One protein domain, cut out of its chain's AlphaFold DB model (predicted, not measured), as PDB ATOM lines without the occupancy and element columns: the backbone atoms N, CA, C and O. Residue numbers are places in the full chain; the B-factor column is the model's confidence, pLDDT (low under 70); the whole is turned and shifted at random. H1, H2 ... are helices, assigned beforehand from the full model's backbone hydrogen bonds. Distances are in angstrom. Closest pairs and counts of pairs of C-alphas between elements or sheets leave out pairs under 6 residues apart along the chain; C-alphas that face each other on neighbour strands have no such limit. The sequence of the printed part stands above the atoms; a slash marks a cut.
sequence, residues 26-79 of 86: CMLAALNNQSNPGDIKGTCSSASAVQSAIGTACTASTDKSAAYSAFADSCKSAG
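What this domain is: This is residues 26 to 79 of the 86 residues of an uncharacterized protein of Microthyrium microscopicum (UniProt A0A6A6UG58). A helical hairpin, H3 and the long last helix H4, has two shorter helices packed on it: H1 packs at a slant on H3, and H2 lies nearly at right angles to H4 near that helix's last residues. The three shorter helices lie over one side of H4, whose length runs past them. The printed part has 54 residues with four named helices, H1 to H4 in chain order, and no named strand; the class is all helix. It is compact, with a radius of gyration of the C-alphas of 10.0 A and spans of 28 by 20 by 16 A.

Where its parts are: H1 is residues 26 to 32, beginning at C-alpha 26 (-19.662, -13.597, 34.881). H2 is residues 40 to 45. H3, residues 47 to 57, is 15.0 A long from first to last C-alpha. H4, residues 61 to 77, is 24.4 A long and ends at C-alpha 77 (-28.322, -10.271, 16.422).

How they stand to each other: H4 is the hub, touching three helices. Its residues 64 to 68 touch H3 at a shallow tilt of 30 degrees, opposite ways; the closest C-alphas, of Gly 55 and Lys 64, are 6.2 A apart. Its residues 71 to 75 touch H2, about perpendicular at 77 degrees, with the C-alphas of Cys 44 and Cys 75 closest at 5.5 A. H1 and H4 only just touch, with 3 pairs of C-alphas within 8 A. H1 touches H3 at a steep tilt of 55 degrees, the closest C-alphas being Cys 26 and Ala 57, 5.2 A apart. In H1, H2, H3 and H4 every O i to N i+4 pair is within hydrogen-bond range.

The domain as a whole: The C-alphas farthest apart, of Ala 60 and Gly 79, are 28.7 A apart. The printed part has no cut, and no link is long. The mean pLDDT of the printed part is 72.9; residues 26 to 42 and 61 to 62 are under 70.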
ATOM      1  N   CYS A  26     -20.702 -14.595  35.064       67.50
ATOM      2  CA  CYS A  26     -19.662 -13.597  34.881       67.50
ATOM      3  C   CYS A  26     -19.914 -12.623  33.711       67.50
ATOM      4  O   CYS A  26     -19.554 -11.454  33.803       67.50
ATOM      5  N   MET A  27     -20.574 -13.060  32.634       67.00
ATOM      6  CA  MET A  27     -21.028 -12.193  31.546       67.00
ATOM      7  C   MET A  27     -22.161 -11.289  32.023       67.00
ATOM      8  O   MET A  27     -22.165 -10.103  31.706       67.00
ATOM      9  N   LEU A  28     -23.082 -11.813  32.839       67.75
ATOM     10  CA  LEU A  28     -24.118 -10.990  33.462       67.75
ATOM     11  C   LEU A  28     -23.498  -9.943  34.401       67.75
ATOM     12  O   LEU A  28     -23.917  -8.793  34.381       67.75
ATOM     13  N   ALA A  29     -22.456 -10.304  35.156       66.38
ATOM     14  CA  ALA A  29     -21.695  -9.359  35.976       66.38
ATOM     15  C   ALA A  29     -20.965  -8.299  35.129       66.38
ATOM     16  O   ALA A  29     -20.977  -7.121  35.478       66.38
ATOM     17  N   ALA A  30     -20.381  -8.690  33.992       67.94
ATOM     18  CA  ALA A  30     -19.729  -7.762  33.073       67.94
ATOM     19  C   ALA A  30     -20.721  -6.773  32.440       67.94
ATOM     20  O   ALA A  30     -20.406  -5.588  32.343       67.94
ATOM     21  N   LEU A  31     -21.916  -7.243  32.054       67.06
ATOM     22  CA  LEU A  31     -23.004  -6.422  31.513       67.06
ATOM     23  C   LEU A  31     -23.633  -5.513  32.573       67.06
ATOM     24  O   LEU A  31     -23.952  -4.371  32.272       67.06
ATOM     25  N   ASN A  32     -23.769  -5.987  33.813       66.88
ATOM     26  CA  ASN A  32     -24.270  -5.184  34.932       66.88
ATOM     27  C   ASN A  32     -23.325  -4.009  35.251       66.88
ATOM     28  O   ASN A  32     -23.768  -2.929  35.619       66.88
ATOM     29  N   ASN A  33     -22.022  -4.185  35.017       63.94
ATOM     30  CA  ASN A  33     -21.033  -3.114  35.152       63.94
ATOM     31  C   ASN A  33     -20.975  -2.155  33.945       63.94
ATOM     32  O   ASN A  33     -20.189  -1.208  33.956       63.94
ATOM     33  N   GLN A  34     -21.761  -2.386  32.887       59.69
ATOM     34  CA  GLN A  34     -21.889  -1.439  31.780       59.69
ATOM     35  C   GLN A  34     -22.953  -0.396  32.108       59.69
ATOM     36  O   GLN A  34     -24.019  -0.719  32.622       59.69
ATOM     37  N   SER A  35     -22.701   0.864  31.745       53.50
ATOM     38  CA  SER A  35     -23.598   1.984  32.061       53.50
ATOM     39  C   SER A  35     -25.010   1.857  31.475       53.50
ATOM     40  O   SER A  35     -25.901   2.579  31.911       53.50
ATOM     41  N   ASN A  36     -25.230   0.975  30.492       57.78
ATOM     42  CA  ASN A  36     -26.557   0.727  29.938       57.78
ATOM     43  C   ASN A  36     -26.714  -0.731  29.450       57.78
ATOM     44  O   ASN A  36     -26.489  -1.014  28.271       57.78
ATOM     45  N   PRO A  37     -27.087  -1.680  30.328       56.25
ATOM     46  CA  PRO A  37     -27.202  -3.098  29.971       56.25
ATOM     47  C   PRO A  37     -28.337  -3.397  28.975       56.25
ATOM     48  O   PRO A  37     -28.342  -4.464  28.366       56.25
ATOM     49  N   GLY A  38     -29.293  -2.475  28.793       61.03
ATOM     50  CA  GLY A  38     -30.355  -2.587  27.787       61.03
ATOM     51  C   GLY A  38     -29.948  -2.102  26.391       61.03
ATOM     52  O   GLY A  38     -30.615  -2.430  25.411       61.03
ATOM     53  N   ASP A  39     -28.848  -1.352  26.277       67.69
ATOM     54  CA  ASP A  39     -28.376  -0.808  25.006       67.69
ATOM     55  C   ASP A  39     -27.331  -1.744  24.393       67.69
ATOM     56  O   ASP A  39     -26.115  -1.534  24.468       67.69
ATOM     57  N   ILE A  40     -27.828  -2.833  23.797       65.94
ATOM     58  CA  ILE A  40     -26.989  -3.816  23.102       65.94
ATOM     59  C   ILE A  40     -26.154  -3.107  22.024       65.94
ATOM     60  O   ILE A  40     -24.969  -3.365  21.876       65.94
ATOM     61  N   LYS A  41     -26.709  -2.122  21.311       64.25
ATOM     62  CA  LYS A  41     -25.995  -1.429  20.228       64.25
ATOM     63  C   LYS A  41     -24.800  -0.604  20.728       64.25
ATOM     64  O   LYS A  41     -23.738  -0.615  20.098       64.25
ATOM     65  N   GLY A  42     -24.949   0.086  21.852       69.25
ATOM     66  CA  GLY A  42     -23.914   0.871  22.516       69.25
ATOM     67  C   GLY A  42     -22.860  -0.006  23.182       69.25
ATOM     68  O   GLY A  42     -21.667   0.244  23.018       69.25
ATOM     69  N   THR A  43     -23.270  -1.095  23.837       71.19
ATOM     70  CA  THR A  43     -22.327  -2.087  24.384       71.19
ATOM     71  C   THR A  43     -21.517  -2.769  23.279       71.19
ATOM     72  O   THR A  43     -20.307  -2.920  23.421       71.19
ATOM     73  N   CYS A  44     -22.129  -3.072  22.133       75.62
ATOM     74  CA  CYS A  44     -21.433  -3.593  20.953       75.62
ATOM     75  C   CYS A  44     -20.511  -2.571  20.281       75.62
ATOM     76  O   CYS A  44     -19.470  -2.941  19.745       75.62
ATOM     77  N   SER A  45     -20.848  -1.283  20.332       71.44
ATOM     78  CA  SER A  45     -19.958  -0.219  19.842       71.44
ATOM     79  C   SER A  45     -18.729  -0.047  20.745       71.44
ATOM     80  O   SER A  45     -17.651   0.292  20.264       71.44
ATOM     81  N   SER A  46     -18.865  -0.372  22.033       76.25
ATOM     82  CA  SER A  46     -17.794  -0.385  23.039       76.25
ATOM     83  C   SER A  46     -17.259  -1.798  23.313       76.25
ATOM     84  O   SER A  46     -16.899  -2.127  24.447       76.25
ATOM     85  N   ALA A  47     -17.188  -2.640  22.277       74.56
ATOM     86  CA  ALA A  47     -16.839  -4.057  22.392       74.56
ATOM     87  C   ALA A  47     -15.570  -4.323  23.216       74.56
ATOM     88  O   ALA A  47     -15.576  -5.209  24.063       74.56
ATOM     89  N   SER A  48     -14.507  -3.536  23.036       78.38
ATOM     90  CA  SER A  48     -13.241  -3.715  23.760       78.38
ATOM     91  C   SER A  48     -13.368  -3.475  25.271       78.38
ATOM     92  O   SER A  48     -12.729  -4.163  26.070       78.38
ATOM     93  N   ALA A  49     -14.210  -2.520  25.679       78.19
ATOM     94  CA  ALA A  49     -14.461  -2.218  27.088       78.19
ATOM     95  C   ALA A  49     -15.277  -3.336  27.746       78.19
ATOM     96  O   ALA A  49     -14.924  -3.812  28.826       78.19
ATOM     97  N   VAL A  50     -16.311  -3.821  27.050       76.19
ATOM     98  CA  VAL A  50     -17.107  -4.969  27.505       76.19
ATOM     99  C   VAL A  50     -16.240  -6.219  27.580       76.19
ATOM    100  O   VAL A  50     -16.300  -6.956  28.556       76.19
ATOM    101  N   GLN A  51     -15.374  -6.439  26.597       77.50
ATOM    102  CA  GLN A  51     -14.465  -7.575  26.583       77.50
ATOM    103  C   GLN A  51     -13.458  -7.540  27.732       77.50
ATOM    104  O   GLN A  51     -13.212  -8.562  28.363       77.50
ATOM    105  N   SER A  52     -12.920  -6.365  28.051       81.12
ATOM    106  CA  SER A  52     -12.033  -6.189  29.205       81.12
ATOM    107  C   SER A  52     -12.773  -6.451  30.524       81.12
ATOM    108  O   SER A  52     -12.239  -7.107  31.422       81.12
ATOM    109  N   ALA A  53     -14.033  -6.015  30.619       78.25
ATOM    110  CA  ALA A  53     -14.898  -6.308  31.757       78.25
ATOM    111  C   ALA A  53     -15.213  -7.811  31.865       78.25
ATOM    112  O   ALA A  53     -15.115  -8.368  32.954       78.25
ATOM    113  N   ILE A  54     -15.498  -8.491  30.749       77.69
ATOM    114  CA  ILE A  54     -15.678  -9.951  30.675       77.69
ATOM    115  C   ILE A  54     -14.398 -10.666  31.113       77.69
ATOM    116  O   ILE A  54     -14.454 -11.554  31.954       77.69
ATOM    117  N   GLY A  55     -13.231 -10.262  30.609       78.88
ATOM    118  CA  GLY A  55     -11.947 -10.857  30.978       78.88
ATOM    119  C   GLY A  55     -11.583 -10.690  32.458       78.88
ATOM    120  O   GLY A  55     -10.822 -11.506  32.984       78.88
ATOM    121  N   THR A  56     -12.136  -9.666  33.112       78.88
ATOM    122  CA  THR A  56     -11.972  -9.391  34.547       78.88
ATOM    123  C   THR A  56     -13.003 -10.144  35.394       78.88
ATOM    124  O   THR A  56     -12.656 -10.700  36.431       78.88
ATOM    125  N   ALA A  57     -14.265 -10.183  34.956       77.06
ATOM    126  CA  ALA A  57     -15.365 -10.804  35.693       77.06
ATOM    127  C   ALA A  57     -15.394 -12.333  35.541       77.06
ATOM    128  O   ALA A  57     -15.720 -13.050  36.485       77.06
ATOM    129  N   CYS A  58     -15.063 -12.844  34.357       78.19
ATOM    130  CA  CYS A  58     -14.961 -14.270  34.076       78.19
ATOM    131  C   CYS A  58     -13.529 -14.704  34.365       78.19
ATOM    132  O   CYS A  58     -12.646 -14.438  33.567       78.19
ATOM    133  N   THR A  59     -13.255 -15.343  35.497       74.06
ATOM    134  CA  THR A  59     -11.892 -15.796  35.835       74.06
ATOM    135  C   THR A  59     -11.567 -17.166  35.242       74.06
ATOM    136  O   THR A  59     -10.408 -17.433  34.929       74.06
ATOM    137  N   ALA A  60     -12.579 -18.008  35.014       75.25
ATOM    138  CA  ALA A  60     -12.425 -19.288  34.337       75.25
ATOM    139  C   ALA A  60     -12.309 -19.104  32.815       75.25
ATOM    140  O   ALA A  60     -13.119 -18.424  32.184       75.25
ATOM    141  N   SER A  61     -11.306 -19.744  32.211       65.88
ATOM    142  CA  SER A  61     -11.023 -19.659  30.772       65.88
ATOM    143  C   SER A  61     -12.200 -20.130  29.908       65.88
ATOM    144  O   SER A  61     -12.499 -19.519  28.887       65.88
ATOM    145  N   THR A  62     -12.901 -21.177  30.347       67.00
ATOM    146  CA  THR A  62     -14.102 -21.717  29.689       67.00
ATOM    147  C   THR A  62     -15.248 -20.707  29.678       67.00
ATOM    148  O   THR A  62     -15.917 -20.541  28.658       67.00
ATOM    149  N   ASP A  63     -15.423 -19.971  30.777       73.31
ATOM    150  CA  ASP A  63     -16.467 -18.952  30.905       73.31
ATOM    151  C   ASP A  63     -16.130 -17.694  30.102       73.31
ATOM    152  O   ASP A  63     -17.029 -17.074  29.541       73.31
ATOM    153  N   LYS A  64     -14.839 -17.340  29.977       75.50
ATOM    154  CA  LYS A  64     -14.382 -16.236  29.114       75.50
ATOM    155  C   LYS A  64     -14.747 -16.480  27.656       75.50
ATOM    156  O   LYS A  64     -15.387 -15.628  27.049       75.50
ATOM    157  N   SER A  65     -14.367 -17.628  27.094       75.88
ATOM    158  CA  SER A  65     -14.658 -17.934  25.688       75.88
ATOM    159  C   SER A  65     -16.163 -18.007  25.425       75.88
ATOM    160  O   SER A  65     -16.632 -17.443  24.441       75.88
ATOM    161  N   ALA A  66     -16.939 -18.617  26.329       77.81
ATOM    162  CA  ALA A  66     -18.396 -18.648  26.219       77.81
ATOM    163  C   ALA A  66     -19.022 -17.243  26.302       77.81
ATOM    164  O   ALA A  66     -19.891 -16.909  25.498       77.81
ATOM    165  N   ALA A  67     -18.552 -16.395  27.223       76.56
ATOM    166  CA  ALA A  67     -19.009 -15.015  27.368       76.56
ATOM    167  C   ALA A  67     -18.676 -14.157  26.142       76.56
ATOM    168  O   ALA A  67     -19.509 -13.381  25.677       76.56
ATOM    169  N   TYR A  68     -17.471 -14.308  25.590       80.56
ATOM    170  CA  TYR A  68     -17.069 -13.600  24.383       80.56
ATOM    171  C   TYR A  68     -17.899 -14.017  23.170       80.56
ATOM    172  O   TYR A  68     -18.355 -13.147  22.430       80.56
ATOM    173  N   SER A  69     -18.133 -15.314  22.969       80.12
ATOM    174  CA  SER A  69     -18.981 -15.792  21.874       80.12
ATOM    175  C   SER A  69     -20.421 -15.299  22.026       80.12
ATOM    176  O   SER A  69     -20.958 -14.695  21.104       80.12
ATOM    177  N   ALA A  70     -21.010 -15.426  23.220       78.31
ATOM    178  CA  ALA A  70     -22.368 -14.955  23.485       78.31
ATOM    179  C   ALA A  70     -22.516 -13.430  23.309       78.31
ATOM    180  O   ALA A  70     -23.542 -12.956  22.816       78.31
ATOM    181  N   PHE A  71     -21.495 -12.647  23.668       77.75
ATOM    182  CA  PHE A  71     -21.456 -11.211  23.395       77.75
ATOM    183  C   PHE A  71     -21.411 -10.920  21.889       77.75
ATOM    184  O   PHE A  71     -22.197 -10.111  21.397       77.75
ATOM    185  N   ALA A  72     -20.546 -11.613  21.139       81.62
ATOM    186  CA  ALA A  72     -20.466 -11.465  19.689       81.62
ATOM    187  C   ALA A  72     -21.791 -11.819  18.995       81.62
ATOM    188  O   ALA A  72     -22.241 -11.067  18.129       81.62
ATOM    189  N   ASP A  73     -22.447 -12.904  19.408       81.31
ATOM    190  CA  ASP A  73     -23.739 -13.331  18.865       81.31
ATOM    191  C   ASP A  73     -24.873 -12.358  19.210       81.31
ATOM    192  O   ASP A  73     -25.715 -12.057  18.358       81.31
ATOM    193  N   SER A  74     -24.870 -11.797  20.423       77.88
ATOM    194  CA  SER A  74     -25.833 -10.766  20.838       77.88
ATOM    195  C   SER A  74     -25.682  -9.499  19.994       77.88
ATOM    196  O   SER A  74     -26.665  -8.949  19.496       77.88
ATOM    197  N   CYS A  75     -24.440  -9.075  19.750       80.00
ATOM    198  CA  CYS A  75     -24.143  -7.945  18.880       80.00
ATOM    199  C   CYS A  75     -24.548  -8.200  17.436       80.00
ATOM    200  O   CYS A  75     -25.182  -7.351  16.809       80.00
ATOM    201  N   LYS A  76     -24.242  -9.392  16.922       82.44
ATOM    202  CA  LYS A  76     -24.599  -9.793  15.564       82.44
ATOM    203  C   LYS A  76     -26.116  -9.835  15.377       82.44
ATOM    204  O   LYS A  76     -26.605  -9.364  14.354       82.44
ATOM    205  N   SER A  77     -26.852 -10.301  16.386       77.94
ATOM    206  CA  SER A  77     -28.322 -10.271  16.422       77.94
ATOM    207  C   SER A  77     -28.876  -8.842  16.433       77.94
ATOM    208  O   SER A  77     -29.921  -8.581  15.845       77.94
ATOM    209  N   ALA A  78     -28.145  -7.894  17.026       76.75
ATOM    210  CA  ALA A  78     -28.437  -6.461  16.965       76.75
ATOM    211  C   ALA A  78     -27.923  -5.768  15.678       76.75
ATOM    212  O   ALA A  78     -28.001  -4.544  15.559       76.75
ATOM    213  N   GLY A  79     -27.381  -6.525  14.715       80.81
ATOM    214  CA  GLY A  79     -26.851  -6.009  13.447       80.81
ATOM    215  C   GLY A  79     -25.454  -5.383  13.538       80.81
ATOM    216  O   GLY A  79     -25.012  -4.731  12.593       80.81
TER     217      GLY A  79